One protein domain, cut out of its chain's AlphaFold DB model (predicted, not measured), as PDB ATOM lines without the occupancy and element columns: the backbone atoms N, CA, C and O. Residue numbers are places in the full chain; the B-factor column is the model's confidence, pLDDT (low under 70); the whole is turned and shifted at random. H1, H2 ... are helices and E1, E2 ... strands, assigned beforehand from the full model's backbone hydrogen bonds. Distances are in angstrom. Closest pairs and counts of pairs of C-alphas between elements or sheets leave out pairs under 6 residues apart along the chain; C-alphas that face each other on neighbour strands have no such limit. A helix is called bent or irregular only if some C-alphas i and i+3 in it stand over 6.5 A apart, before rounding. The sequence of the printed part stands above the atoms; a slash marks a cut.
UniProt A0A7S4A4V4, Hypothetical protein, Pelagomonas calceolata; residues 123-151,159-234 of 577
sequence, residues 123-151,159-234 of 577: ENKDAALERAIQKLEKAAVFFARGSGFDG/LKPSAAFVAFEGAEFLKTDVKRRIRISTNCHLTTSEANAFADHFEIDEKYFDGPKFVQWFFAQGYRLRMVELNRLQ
ATOM      1  N   GLU A 123     217.414 188.700 184.569       72.12
ATOM      2  CA  GLU A 123     216.024 188.265 184.636       72.12
ATOM      3  C   GLU A 123     215.705 187.367 183.443       72.12
ATOM      4  O   GLU A 123     216.070 187.655 182.302       72.12
ATOM      5  N   ASN A 124     215.013 186.263 183.723       91.00
ATOM      6  CA  ASN A 124     214.538 185.365 182.688       91.00
ATOM      7  C   ASN A 124     213.629 186.153 181.728       91.00
ATOM      8  O   ASN A 124     212.612 186.708 182.159       91.00
ATOM      9  N   LYS A 125     214.013 186.223 180.448       92.75
ATOM     10  CA  LYS A 125     213.291 186.978 179.413       92.75
ATOM     11  C   LYS A 125     211.819 186.573 179.349       92.75
ATOM     12  O   LYS A 125     210.963 187.443 179.226       92.75
ATOM     13  N   ASP A 126     211.532 185.287 179.535       94.56
ATOM     14  CA  ASP A 126     210.171 184.749 179.511       94.56
ATOM     15  C   ASP A 126     209.324 185.304 180.663       94.56
ATOM     16  O   ASP A 126     208.202 185.758 180.458       94.56
ATOM     17  N   ALA A 127     209.893 185.389 181.869       94.81
ATOM     18  CA  ALA A 127     209.199 185.963 183.022       94.81
ATOM     19  C   ALA A 127     208.951 187.473 182.850       94.81
ATOM     20  O   ALA A 127     207.919 187.992 183.275       94.81
ATOM     21  N   ALA A 128     209.887 188.193 182.220       95.38
ATOM     22  CA  ALA A 128     209.699 189.602 181.882       95.38
ATOM     23  C   ALA A 128     208.607 189.787 180.810       95.38
ATOM     24  O   ALA A 128     207.783 190.696 180.927       95.38
ATOM     25  N   LEU A 129     208.551 188.906 179.807       96.50
ATOM     26  CA  LEU A 129     207.498 188.899 178.794       96.50
ATOM     27  C   LEU A 129     206.119 188.634 179.415       96.50
ATOM     28  O   LEU A 129     205.177 189.380 179.152       96.50
ATOM     29  N   GLU A 130     205.998 187.625 180.278       96.69
ATOM     30  CA  GLU A 130     204.741 187.302 180.961       96.69
ATOM     31  C   GLU A 130     204.230 188.473 181.810       96.69
ATOM     32  O   GLU A 130     203.054 188.833 181.717       96.69
ATOM     33  N   ARG A 131     205.109 189.133 182.578       96.81
ATOM     34  CA  ARG A 131     204.745 190.339 183.342       96.81
ATOM     35  C   ARG A 131     204.271 191.472 182.433       96.81
ATOM     36  O   ARG A 131     203.279 192.135 182.749       96.81
ATOM     37  N   ALA A 132     204.943 191.687 181.300       97.25
ATOM     38  CA  ALA A 132     204.542 192.695 180.323       97.25
ATOM     39  C   ALA A 132     203.151 192.398 179.740       97.25
ATOM     40  O   ALA A 132     202.294 193.287 179.700       97.25
ATOM     41  N   ILE A 133     202.906 191.143 179.349       97.19
ATOM     42  CA  ILE A 133     201.618 190.679 178.825       97.19
ATOM     43  C   ILE A 133     200.516 190.875 179.865       97.19
ATOM     44  O   ILE A 133     199.502 191.486 179.545       97.19
ATOM     45  N   GLN A 134     200.722 190.451 181.113       96.81
ATOM     46  CA  GLN A 134     199.724 190.599 182.178       96.81
ATOM     47  C   GLN A 134     199.347 192.065 182.426       96.81
ATOM     48  O   GLN A 134     198.167 192.396 182.570       96.81
ATOM     49  N   LYS A 135     200.331 192.975 182.448       97.12
ATOM     50  CA  LYS A 135     200.072 194.416 182.600       97.12
ATOM     51  C   LYS A 135     199.263 194.974 181.424       97.12
ATOM     52  O   LYS A 135     198.328 195.750 181.629       97.12
ATOM     53  N   LEU A 136     199.582 194.552 180.201       96.25
ATOM     54  CA  LEU A 136     198.865 194.972 178.996       96.25
ATOM     55  C   LEU A 136     197.464 194.368 178.894       96.25
ATOM     56  O   LEU A 136     196.547 195.070 178.481       96.25
ATOM     57  N   GLU A 137     197.266 193.121 179.317       95.19
ATOM     58  CA  GLU A 137     195.952 192.485 179.423       95.19
ATOM     59  C   GLU A 137     195.055 193.246 180.406       95.19
ATOM     60  O   GLU A 137     193.924 193.597 180.058       95.19
ATOM     61  N   LYS A 138     195.582 193.596 181.593       93.69
ATOM     62  CA  LYS A 138     194.884 194.459 182.561       93.69
ATOM     63  C   LYS A 138     194.494 195.792 181.906       93.69
ATOM     64  O   LYS A 138     193.329 196.184 181.971       93.69
ATOM     65  N   ALA A 139     195.415 196.458 181.204       93.06
ATOM     66  CA  ALA A 139     195.129 197.717 180.506       93.06
ATOM     67  C   ALA A 139     194.089 197.565 179.369       93.06
ATOM     68  O   ALA A 139     193.230 198.433 179.184       93.06
ATOM     69  N   ALA A 140     194.118 196.450 178.634       92.44
ATOM     70  CA  ALA A 140     193.224 196.174 177.509       92.44
ATOM     71  C   ALA A 140     191.752 196.025 177.926       92.44
ATOM     72  O   ALA A 140     190.850 196.360 177.148       92.44
ATOM     73  N   VAL A 141     191.490 195.564 179.155       90.06
ATOM     74  CA  VAL A 141     190.132 195.483 179.718       90.06
ATOM     75  C   VAL A 141     189.521 196.877 179.875       90.06
ATOM     76  O   VAL A 141     188.379 197.095 179.457       90.06
ATOM     77  N   PHE A 142     190.281 197.833 180.420       84.88
ATOM     78  CA  PHE A 142     189.794 199.182 180.731       84.88
ATOM     79  C   PHE A 142     189.623 200.075 179.503       84.88
ATOM     80  O   PHE A 142     188.776 200.971 179.518       84.88
ATOM     81  N   PHE A 143     190.356 199.807 178.420       82.38
ATOM     82  CA  PHE A 143     190.369 200.669 177.237       82.38
ATOM     83  C   PHE A 143     188.990 200.846 176.561       82.38
ATOM     84  O   PHE A 143     188.757 201.839 175.878       82.38
ATOM     85  N   ALA A 144     188.039 199.933 176.781       67.56
ATOM     86  CA  ALA A 144     186.692 200.026 176.207       67.56
ATOM     87  C   ALA A 144     185.634 200.661 177.131       67.56
ATOM     88  O   ALA A 144     184.539 200.948 176.665       67.56
ATOM     89  N   ARG A 145     185.912 200.863 178.429       54.03
ATOM     90  CA  ARG A 145     184.853 201.105 179.434       54.03
ATOM     91  C   ARG A 145     184.563 202.585 179.731       54.03
ATOM     92  O   ARG A 145     183.566 202.876 180.379       54.03
ATOM     93  N   GLY A 146     185.425 203.509 179.297       42.25
ATOM     94  CA  GLY A 146     185.402 204.904 179.767       42.25
ATOM     95  C   GLY A 146     185.275 205.995 178.705       42.25
ATOM     96  O   GLY A 146     185.099 207.157 179.057       42.25
ATOM     97  N   SER A 147     185.337 205.671 177.417       47.19
ATOM     98  CA  SER A 147     184.939 206.646 176.401       47.19
ATOM     99  C   SER A 147     183.463 206.407 176.127       47.19
ATOM    100  O   SER A 147     183.079 205.261 175.928       47.19
ATOM    101  N   GLY A 148     182.624 207.445 176.101       45.00
ATOM    102  CA  GLY A 148     181.252 207.391 175.561       45.00
ATOM    103  C   GLY A 148     181.228 207.098 174.051       45.00
ATOM    104  O   GLY A 148     180.484 207.701 173.286       45.00
ATOM    105  N   PHE A 149     182.111 206.204 173.626       44.78
ATOM    106  CA  PHE A 149     182.365 205.670 172.313       44.78
ATOM    107  C   PHE A 149     181.625 204.334 172.188       44.78
ATOM    108  O   PHE A 149     182.137 203.372 171.633       44.78
ATOM    109  N   ASP A 150     180.370 204.287 172.640       45.19
ATOM    110  CA  ASP A 150     179.413 203.263 172.195       45.19
ATOM    111  C   ASP A 150     179.116 203.416 170.683       45.19
ATOM    112  O   ASP A 150     178.489 202.568 170.051       45.19
ATOM    113  N   GLY A 151     179.662 204.468 170.057       43.94
ATOM    114  CA  GLY A 151     179.898 204.605 168.623       43.94
ATOM    115  C   GLY A 151     181.007 203.691 168.082       43.94
ATOM    116  O   GLY A 151     181.829 204.137 167.286       43.94
ATOM    117  N   LEU A 159     186.226 200.695 162.260       51.53
ATOM    118  CA  LEU A 159     186.994 201.004 163.459       51.53
ATOM    119  C   LEU A 159     187.878 202.224 163.177       51.53
ATOM    120  O   LEU A 159     188.746 202.168 162.309       51.53
ATOM    121  N   LYS A 160     187.659 203.334 163.886       55.53
ATOM    122  CA  LYS A 160     188.695 204.361 164.010       55.53
ATOM    123  C   LYS A 160     189.460 204.044 165.291       55.53
ATOM    124  O   LYS A 160     188.810 203.995 166.339       55.53
ATOM    125  N   PRO A 161     190.778 203.807 165.237       57.59
ATOM    126  CA  PRO A 161     191.574 203.675 166.453       57.59
ATOM    127  C   PRO A 161     191.364 204.914 167.328       57.59
ATOM    128  O   PRO A 161     191.085 206.016 166.836       57.59
ATOM    129  N   SER A 162     191.534 204.768 168.639       64.38
ATOM    130  CA  SER A 162     191.724 205.960 169.460       64.38
ATOM    131  C   SER A 162     192.930 206.733 168.908       64.38
ATOM    132  O   SER A 162     193.889 206.130 168.420       64.38
ATOM    133  N   ALA A 163     192.928 208.063 169.017       69.31
ATOM    134  CA  ALA A 163     194.086 208.878 168.636       69.31
ATOM    135  C   ALA A 163     195.399 208.400 169.302       69.31
ATOM    136  O   ALA A 163     196.483 208.648 168.787       69.31
ATOM    137  N   ALA A 164     195.294 207.668 170.417       75.38
ATOM    138  CA  ALA A 164     196.409 207.074 171.138       75.38
ATOM    139  C   ALA A 164     197.038 205.862 170.416       75.38
ATOM    140  O   ALA A 164     198.239 205.638 170.543       75.38
ATOM    141  N   PHE A 165     196.260 205.110 169.628       83.81
ATOM    142  CA  PHE A 165     196.749 203.982 168.823       83.81
ATOM    143  C   PHE A 165     197.129 204.358 167.393       83.81
ATOM    144  O   PHE A 165     197.813 203.581 166.737       83.81
ATOM    145  N   VAL A 166     196.810 205.574 166.939       83.25
ATOM    146  CA  VAL A 166     197.321 206.111 165.661       83.25
ATOM    147  C   VAL A 166     198.858 206.091 165.634       83.25
ATOM    148  O   VAL A 166     199.464 205.881 164.587       83.25
ATOM    149  N   ALA A 167     199.506 206.204 166.800       81.25
ATOM    150  CA  ALA A 167     200.953 206.056 166.945       81.25
ATOM    151  C   ALA A 167     201.484 204.640 166.630       81.25
ATOM    152  O   ALA A 167     202.689 204.479 166.483       81.25
ATOM    153  N   PHE A 168     200.627 203.624 166.539       85.62
ATOM    154  CA  PHE A 168     200.987 202.250 166.169       85.62
ATOM    155  C   PHE A 168     200.508 201.869 164.761       85.62
ATOM    156  O   PHE A 168     200.875 200.807 164.271       85.62
ATOM    157  N   GLU A 169     199.697 202.716 164.116       78.62
ATOM    158  CA  GLU A 169     199.194 202.488 162.753       78.62
ATOM    159  C   GLU A 169     200.138 203.006 161.661       78.62
ATOM    160  O   GLU A 169     200.071 202.551 160.522       78.62
ATOM    161  N   GLY A 170     201.022 203.952 161.995       77.81
ATOM    162  CA  GLY A 170     202.138 204.332 161.130       77.81
ATOM    163  C   GLY A 170     203.213 203.245 161.130       77.81
ATOM    164  O   GLY A 170     203.438 202.630 162.169       77.81
ATOM    165  N   ALA A 171     203.845 203.023 159.971       72.69
ATOM    166  CA  ALA A 171     204.841 201.979 159.716       72.69
ATOM    167  C   ALA A 171     205.865 201.769 160.851       72.69
ATOM    168  O   ALA A 171     206.176 202.693 161.605       72.69
ATOM    169  N   GLU A 172     206.359 200.529 160.910       84.38
ATOM    170  CA  GLU A 172     207.471 199.989 161.702       84.38
ATOM    171  C   GLU A 172     208.289 201.029 162.478       84.38
ATOM    172  O   GLU A 172     208.900 201.939 161.912       84.38
ATOM    173  N   PHE A 173     208.347 200.880 163.801       92.75
ATOM    174  CA  PHE A 173     209.132 201.768 164.656       92.75
ATOM    175  C   PHE A 173     210.186 201.002 165.451       92.75
ATOM    176  O   PHE A 173     210.137 199.782 165.582       92.75
ATOM    177  N   LEU A 174     211.171 201.737 165.965       95.25
ATOM    178  CA  LEU A 174     212.320 201.170 166.665       95.25
ATOM    179  C   LEU A 174     211.899 200.478 167.968       95.25
ATOM    180  O   LEU A 174     211.139 201.055 168.751       95.25
ATOM    181  N   LYS A 175     212.476 199.304 168.262       95.06
ATOM    182  CA  LYS A 175     212.264 198.588 169.540       95.06
ATOM    183  C   LYS A 175     212.501 199.481 170.772       95.06
ATOM    184  O   LYS A 175     211.783 199.381 171.765       95.06
ATOM    185  N   THR A 176     213.436 200.432 170.687       94.88
ATOM    186  CA  THR A 176     213.749 201.398 171.759       94.88
ATOM    187  C   THR A 176     212.583 202.324 172.122       94.88
ATOM    188  O   THR A 176     212.505 202.802 173.253       94.88
ATOM    189  N   ASP A 177     211.652 202.563 171.193       95.25
ATOM    190  CA  ASP A 177     210.512 203.460 171.398       95.25
ATOM    191  C   ASP A 177     209.286 202.753 172.000       95.25
ATOM    192  O   ASP A 177     208.363 203.428 172.470       95.25
ATOM    193  N   VAL A 178     209.269 201.412 172.034       95.62
ATOM    194  CA  VAL A 178     208.126 200.587 172.477       95.62
ATOM    195  C   VAL A 178     207.659 200.982 173.876       95.62
ATOM    196  O   VAL A 178     206.482 201.289 174.073       95.62
ATOM    197  N   LYS A 179     208.585 201.082 174.837       95.94
ATOM    198  CA  LYS A 179     208.286 201.470 176.227       95.94
ATOM    199  C   LYS A 179     207.561 202.815 176.308       95.94
ATOM    200  O   LYS A 179     206.580 202.960 177.036       95.94
ATOM    201  N   ARG A 180     208.045 203.811 175.557       94.56
ATOM    202  CA  ARG A 180     207.474 205.163 175.542       94.56
ATOM    203  C   ARG A 180     206.094 205.164 174.891       94.56
ATOM    204  O   ARG A 180     205.178 205.762 175.449       94.56
ATOM    205  N   ARG A 181     205.937 204.498 173.743       93.88
ATOM    206  CA  ARG A 181     204.663 204.459 173.008       93.88
ATOM    207  C   ARG A 181     203.580 203.722 173.787       93.88
ATOM    208  O   ARG A 181     202.493 204.270 173.920       93.88
ATOM    209  N   ILE A 182     203.896 202.565 174.379       94.81
ATOM    210  CA  ILE A 182     202.963 201.808 175.231       94.81
ATOM    211  C   ILE A 182     202.507 202.659 176.416       94.81
ATOM    212  O   ILE A 182     201.309 202.767 176.674       94.81
ATOM    213  N   ARG A 183     203.437 203.337 177.097       94.31
ATOM    214  CA  ARG A 183     203.083 204.227 178.208       94.31
ATOM    215  C   ARG A 183     202.125 205.336 177.770       94.31
ATOM    216  O   ARG A 183     201.170 205.615 178.479       94.31
ATOM    217  N   ILE A 184     202.364 205.958 176.616       88.94
ATOM    218  CA  ILE A 184     201.503 207.034 176.101       88.94
ATOM    219  C   ILE A 184     200.120 206.498 175.706       88.94
ATOM    220  O   ILE A 184     199.118 207.159 175.971       88.94
ATOM    221  N   SER A 185     200.045 205.325 175.074       90.56
ATOM    222  CA  SER A 185     198.796 204.835 174.487       90.56
ATOM    223  C   SER A 185     197.881 204.112 175.467       90.56
ATOM    224  O   SER A 185     196.662 204.239 175.372       90.56
ATOM    225  N   THR A 186     198.452 203.335 176.389       90.44
ATOM    226  CA  THR A 186     197.692 202.485 177.318       90.44
ATOM    227  C   THR A 186     197.818 202.922 178.771       90.44
ATOM    228  O   THR A 186     197.166 202.331 179.628       90.44
ATOM    229  N   ASN A 187     198.645 203.936 179.062       92.12
ATOM    230  CA  ASN A 187     199.025 204.326 180.423       92.12
ATOM    231  C   ASN A 187     199.670 203.175 181.227       92.12
ATOM    232  O   ASN A 187     199.646 203.163 182.455       92.12
ATOM    233  N   CYS A 188     200.241 202.183 180.536       95.19
ATOM    234  CA  CYS A 188     200.889 201.030 181.151       95.19
ATOM    235  C   CYS A 188     202.386 201.291 181.360       95.19
ATOM    236  O   CYS A 188     203.108 201.652 180.428       95.19
ATOM    237  N   HIS A 189     202.870 201.068 182.582       95.94
ATOM    238  CA  HIS A 189     204.278 201.215 182.938       95.94
ATOM    239  C   HIS A 189     205.009 199.870 182.844       95.94
ATOM    240  O   HIS A 189     204.876 199.012 183.718       95.94
ATOM    241  N   LEU A 190     205.797 199.703 181.781       96.69
ATOM    242  CA  LEU A 190     206.690 198.557 181.609       96.69
ATOM    243  C   LEU A 190     208.097 198.883 182.125       96.69
ATOM    244  O   LEU A 190     208.579 200.007 181.946       96.69
ATOM    245  N   THR A 191     208.773 197.913 182.740       96.06
ATOM    246  CA  THR A 191     210.218 198.003 182.999       96.06
ATOM    247  C   THR A 191     210.993 197.936 181.679       96.06
ATOM    248  O   THR A 191     210.438 197.657 180.616       96.06
ATOM    249  N   THR A 192     212.291 198.243 181.702       95.56
ATOM    250  CA  THR A 192     213.117 198.145 180.487       95.56
ATOM    251  C   THR A 192     213.284 196.686 180.043       95.56
ATOM    252  O   THR A 192     213.193 196.416 178.849       95.56
ATOM    253  N   SER A 193     213.434 195.743 180.985       95.25
ATOM    254  CA  SER A 193     213.471 194.302 180.693       95.25
ATOM    255  C   SER A 193     212.147 193.805 180.099       95.25
ATOM    256  O   SER A 193     212.160 193.140 179.067       95.25
ATOM    257  N   GLU A 194     211.010 194.202 180.679       96.56
ATOM    258  CA  GLU A 194     209.662 193.888 180.177       96.56
ATOM    259  C   GLU A 194     209.420 194.452 178.776       96.56
ATOM    260  O   GLU A 194     208.927 193.743 177.905       96.56
ATOM    261  N   ALA A 195     209.773 195.719 178.533       96.50
ATOM    262  CA  ALA A 195     209.567 196.350 177.232       96.50
ATOM    263  C   ALA A 195     210.435 195.721 176.134       96.50
ATOM    264  O   ALA A 195     209.951 195.560 175.018       96.50
ATOM    265  N   ASN A 196     211.679 195.345 176.449       95.44
ATOM    266  CA  ASN A 196     212.567 194.667 175.503       95.44
ATOM    267  C   ASN A 196     212.070 193.249 175.194       95.44
ATOM    268  O   ASN A 196     211.917 192.906 174.027       95.44
ATOM    269  N   ALA A 197     211.733 192.462 176.222       96.12
ATOM    270  CA  ALA A 197     211.180 191.120 176.036       96.12
ATOM    271  C   ALA A 197     209.855 191.151 175.254       96.12
ATOM    272  O   ALA A 197     209.612 190.320 174.382       96.12
ATOM    273  N   PHE A 198     209.010 192.152 175.519       97.25
ATOM    274  CA  PHE A 198     207.774 192.377 174.774       97.25
ATOM    275  C   PHE A 198     208.022 192.808 173.324       97.25
ATOM    276  O   PHE A 198     207.293 192.387 172.429       97.25
ATOM    277  N   ALA A 199     209.043 193.633 173.077       96.50
ATOM    278  CA  ALA A 199     209.408 194.061 171.731       96.50
ATOM    279  C   ALA A 199     209.897 192.892 170.866       96.50
ATOM    280  O   ALA A 199     209.511 192.811 169.703       96.50
ATOM    281  N   ASP A 200     210.666 191.970 171.451       96.38
ATOM    282  CA  ASP A 200     211.134 190.746 170.789       96.38
ATOM    283  C   ASP A 200     209.959 189.814 170.406       96.38
ATOM    284  O   ASP A 200     210.015 189.103 169.407       96.38
ATOM    285  N   HIS A 201     208.839 189.848 171.141       96.69
ATOM    286  CA  HIS A 201     207.653 189.038 170.826       96.69
ATOM    287  C   HIS A 201     206.888 189.505 169.567       96.69
ATOM    288  O   HIS A 201     206.242 188.699 168.893       96.69
ATOM    289  N   PHE A 202     206.951 190.800 169.238       95.75
ATOM    290  CA  PHE A 202     206.299 191.415 168.067       95.75
ATOM    291  C   PHE A 202     207.320 191.911 167.034       95.75
ATOM    292  O   PHE A 202     207.090 192.895 166.331       95.75
ATOM    293  N   GLU A 203     208.464 191.247 166.962       93.88
ATOM    294  CA  GLU A 203     209.548 191.599 166.059       93.88
ATOM    295  C   GLU A 203     209.221 191.266 164.597       93.88
ATOM    296  O   GLU A 203     208.697 190.188 164.299       93.88
ATOM    297  N   ILE A 204     209.536 192.204 163.698       91.81
ATOM    298  CA  ILE A 204     209.571 191.972 162.242       91.81
ATOM    299  C   ILE A 204     211.015 191.680 161.830       91.81
ATOM    300  O   ILE A 204     211.285 190.636 161.248       91.81
ATOM    301  N   ASP A 205     211.921 192.578 162.231       91.75
ATOM    302  CA  ASP A 205     213.369 192.542 162.009       91.75
ATOM    303  C   ASP A 205     214.103 192.921 163.307       91.75
ATOM    304  O   ASP A 205     213.506 193.564 164.174       91.75
ATOM    305  N   GLU A 206     215.423 192.685 163.376       92.62
ATOM    306  CA  GLU A 206     216.299 192.960 164.544       92.62
ATOM    307  C   GLU A 206     216.044 194.310 165.241       92.62
ATOM    308  O   GLU A 206     216.204 194.458 166.458       92.62
ATOM    309  N   LYS A 207     215.638 195.319 164.464       94.75
ATOM    310  CA  LYS A 207     215.473 196.706 164.903       94.75
ATOM    311  C   LYS A 207     214.016 197.169 165.034       94.75
ATOM    312  O   LYS A 207     213.770 198.158 165.736       94.75
ATOM    313  N   TYR A 208     213.069 196.506 164.372       95.69
ATOM    314  CA  TYR A 208     211.728 197.040 164.119       95.69
ATOM    315  C   TYR A 208     210.620 196.242 164.819       95.69
ATOM    316  O   TYR A 208     210.638 195.014 164.877       95.69
ATOM    317  N   PHE A 209     209.640 196.973 165.353       95.44
ATOM    318  CA  PHE A 209     208.470 196.450 166.059       95.44
ATOM    319  C   PHE A 209     207.208 196.523 165.187       95.44
ATOM    320  O   PHE A 209     206.892 197.582 164.630       95.44
ATOM    321  N   ASP A 210     206.442 195.429 165.144       95.62
ATOM    322  CA  ASP A 210     205.163 195.327 164.436       95.62
ATOM    323  C   ASP A 210     204.023 196.013 165.209       95.62
ATOM    324  O   ASP A 210     203.285 195.402 165.995       95.62
ATOM    325  N   GLY A 211     203.869 197.318 164.979       93.75
ATOM    326  CA  GLY A 211     202.763 198.109 165.522       93.75
ATOM    327  C   GLY A 211     201.379 197.524 165.197       93.75
ATOM    328  O   GLY A 211     200.603 197.279 166.128       93.75
ATOM    329  N   PRO A 212     201.054 197.256 163.918       93.25
ATOM    330  CA  PRO A 212     199.770 196.679 163.520       93.25
ATOM    331  C   PRO A 212     199.435 195.343 164.200       93.25
ATOM    332  O   PRO A 212     198.318 195.183 164.705       93.25
ATOM    333  N   LYS A 213     200.378 194.395 164.266       93.62
ATOM    334  CA  LYS A 213     200.162 193.091 164.923       93.62
ATOM    335  C   LYS A 213     199.949 193.238 166.427       93.62
ATOM    336  O   LYS A 213     199.068 192.578 166.984       93.62
ATOM    337  N   PHE A 214     200.684 194.141 167.079       94.31
ATOM    338  CA  PHE A 214     200.455 194.476 168.485       94.31
ATOM    339  C   PHE A 214     199.049 195.036 168.719       94.31
ATOM    340  O   PHE A 214     198.359 194.591 169.635       94.31
ATOM    341  N   VAL A 215     198.599 195.979 167.887       93.00
ATOM    342  CA  VAL A 215     197.263 196.583 168.007       93.00
ATOM    343  C   VAL A 215     196.171 195.520 167.871       93.00
ATOM    344  O   VAL A 215     195.259 195.467 168.701       93.00
ATOM    345  N   GLN A 216     196.283 194.638 166.873       91.81
ATOM    346  CA  GLN A 216     195.348 193.524 166.691       91.81
ATOM    347  C   GLN A 216     195.317 192.606 167.918       91.81
ATOM    348  O   GLN A 216     194.237 192.301 168.429       91.81
ATOM    349  N   TRP A 217     196.488 192.214 168.428       94.94
ATOM    350  CA  TRP A 217     196.596 191.389 169.630       94.94
ATOM    351  C   TRP A 217     195.989 192.081 170.857       94.94
ATOM    352  O   TRP A 217     195.170 191.484 171.553       94.94
ATOM    353  N   PHE A 218     196.313 193.354 171.091       94.75
ATOM    354  CA  PHE A 218     195.847 194.119 172.247       94.75
ATOM    355  C   PHE A 218     194.316 194.213 172.284       94.75
ATOM    356  O   PHE A 218     193.686 193.952 173.315       94.75
ATOM    357  N   PHE A 219     193.687 194.522 171.146       92.38
ATOM    358  CA  PHE A 219     192.229 194.572 171.057       92.38
ATOM    359  C   PHE A 219     191.580 193.188 171.163       92.38
ATOM    360  O   PHE A 219     190.535 193.071 171.812       92.38
ATOM    361  N   ALA A 220     192.199 192.144 170.600       92.94
ATOM    362  CA  ALA A 220     191.731 190.769 170.751       92.94
ATOM    363  C   ALA A 220     191.752 190.321 172.223       92.94
ATOM    364  O   ALA A 220     190.764 189.758 172.703       92.94
ATOM    365  N   GLN A 221     192.815 190.643 172.970       94.38
ATOM    366  CA  GLN A 221     192.891 190.341 174.404       94.38
ATOM    367  C   GLN A 221     191.838 191.094 175.209       94.38
ATOM    368  O   GLN A 221     191.111 190.489 176.000       94.38
ATOM    369  N   GLY A 222     191.684 192.395 174.951       92.19
ATOM    370  CA  GLY A 222     190.641 193.189 175.594       92.19
ATOM    371  C   GLY A 222     189.242 192.627 175.326       92.19
ATOM    372  O   GLY A 222     188.421 192.558 176.238       92.19
ATOM    373  N   TYR A 223     188.959 192.197 174.090       91.25
ATOM    374  CA  TYR A 223     187.676 191.585 173.735       91.25
ATOM    375  C   TYR A 223     187.455 190.255 174.465       91.25
ATOM    376  O   TYR A 223     186.402 190.072 175.075       91.25
ATOM    377  N   ARG A 224     188.455 189.364 174.471       93.69
ATOM    378  CA  ARG A 224     188.394 188.061 175.150       93.69
ATOM    379  C   ARG A 224     188.067 188.209 176.637       93.69
ATOM    380  O   ARG A 224     187.126 187.585 177.118       93.69
ATOM    381  N   LEU A 225     188.794 189.070 177.349       92.69
ATOM    382  CA  LEU A 225     188.593 189.283 178.785       92.69
ATOM    383  C   LEU A 225     187.236 189.929 179.092       92.69
ATOM    384  O   LEU A 225     186.558 189.520 180.033       92.69
ATOM    385  N   ARG A 226     186.786 190.881 178.264       88.88
ATOM    386  CA  ARG A 226     185.440 191.462 178.396       88.88
ATOM    387  C   ARG A 226     184.336 190.440 178.163       88.88
ATOM    388  O   ARG A 226     183.338 190.485 178.870       88.88
ATOM    389  N   MET A 227     184.502 189.528 177.208       91.94
ATOM    390  CA  MET A 227     183.530 188.459 176.968       91.94
ATOM    391  C   MET A 227     183.442 187.494 178.152       91.94
ATOM    392  O   MET A 227     182.341 187.114 178.539       91.94
ATOM    393  N   VAL A 228     184.574 187.142 178.769       93.25
ATOM    394  CA  VAL A 228     184.587 186.326 179.996       93.25
ATOM    395  C   VAL A 228     183.846 187.036 181.131       93.25
ATOM    396  O   VAL A 228     182.991 186.430 181.775       93.25
ATOM    397  N   GLU A 229     184.113 188.326 181.340       90.56
ATOM    398  CA  GLU A 229     183.444 189.105 182.388       90.56
ATOM    399  C   GLU A 229     181.946 189.290 182.110       90.56
ATOM    400  O   GLU A 229     181.118 189.142 183.007       90.56
ATOM    401  N   LEU A 230     181.567 189.539 180.853       90.56
ATOM    402  CA  LEU A 230     180.165 189.618 180.444       90.56
ATOM    403  C   LEU A 230     179.436 188.297 180.711       90.56
ATOM    404  O   LEU A 230     178.348 188.313 181.283       90.56
ATOM    405  N   ASN A 231     180.043 187.163 180.353       94.44
ATOM    406  CA  ASN A 231     179.479 185.839 180.613       94.44
ATOM    407  C   ASN A 231     179.343 185.573 182.120       94.44
ATOM    408  O   ASN A 231     178.333 185.027 182.558       94.44
ATOM    409  N   ARG A 232     180.319 186.002 182.931       95.62
ATOM    410  CA  ARG A 232     180.250 185.903 184.395       95.62
ATOM    411  C   ARG A 232     179.074 186.703 184.956       95.62
ATOM    412  O   ARG A 232     178.328 186.186 185.785       95.62
ATOM    413  N   LEU A 233     178.877 187.937 184.491       93.69
ATOM    414  CA  LEU A 233     177.752 188.778 184.910       93.69
ATOM    415  C   LEU A 233     176.402 188.209 184.453       93.69
ATOM    416  O   LEU A 233     175.444 188.221 185.224       93.69
ATOM    417  N   GLN A 234     176.327 187.667 183.234       93.69
ATOM    418  CA  GLN A 234     175.129 186.983 182.739       93.69
ATOM    419  C   GLN A 234     174.795 185.746 183.575       93.69
ATOM    420  O   GLN A 234     173.638 185.576 183.950       93.69
TER     421      GLN A 234
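This is residues 123 to 151 and 159 to 234 of the 577 residues of the protein "Hypothetical protein" of Pelagomonas calceolata (UniProt A0A7S4A4V4). Two long helices, H5 and H1, meet at a steep angle, the last part of H1 on the middle of H5, and H5 runs on past the meeting place to one end of the longest axis. H4 packs across the first part of H1, H3 packs crosswise on H4, small H2 packs on the first residues of H5, and E1 with short paired stretches lies just before H5. The printed part has 105 residues, with five named helices and one named strand in the order H1, H2, H3, H4, E1, H5; the class is mostly helix. It is compact, with a radius of gyration of the C-alphas of 14.1 A, and spans 44 by 30 by 20 A.

Find C-alpha 211 at (202.763, 198.109, 165.522); from there H5, residues 211 to 234, runs 34.4 A to C-alpha 234 at (175.129, 186.983, 182.739). H1, residues 125 to 142, begins at C-alpha 125 at (213.291, 186.978, 179.413) and is 26.5 A long. H3, residues 175 to 186, is 17.0 A long and irregular: C-alphas 176 and 179 are 7.1 A apart. H4, residues 192 to 201, is 14.4 A long. Look for H2 at residues 166 to 169, 5.0 A, and for E1 at residues 203 to 205, 5.6 A.

Start at H5, whose residues 218 to 226 touch residues 136 to 142 of H1; the closest C-alphas, of Ala 140 and Gly 222, are 4.4 A apart, at a steep tilt of 60 degrees, the same way. At the other end of H1, residues 125 to 133 touch H4, about perpendicular at 87 degrees, with the closest C-alphas, of Ala 128 and Glu 194, 4.6 A apart. H4 touches residues 175 to 179 of H3, about perpendicular at 80 degrees; the closest C-alphas, of Lys 179 and Ala 195, are 5.4 A apart. H1 and H3 only just touch, with 3 pairs of C-alphas within 8 A. H2 touches residues 211 to 215 of H5, the C-alphas of Phe 168 and Gly 211 being closest at 4.6 A. H5 is apart from H3 and from H4. E1 pairs with no named strand; residues 203 to 205 of E1 and residues 173 to 174 each pair antiparallel with residues 208 to 209. Every O i to N i+4 pair is within hydrogen-bond range in H4 and H5, against 13 of 14 in H1 and 6 of 8 in H3, and H2 is too short for such a pair.

The two C-alphas farthest apart, of Glu 206 and Gln 234, are 45.4 A apart. Residues 152 to 158 are not printed, and C-alphas 151 and 159 are 9.5 A apart across this cut, which lies in the link from H1 to H2. The links from H2 to H3, H3 to H4, H4 to E1 and E1 to H5 are tight. The mean pLDDT of the printed part is 87.5; look for values under 70 at residues 144 to 151 and 159 to 163.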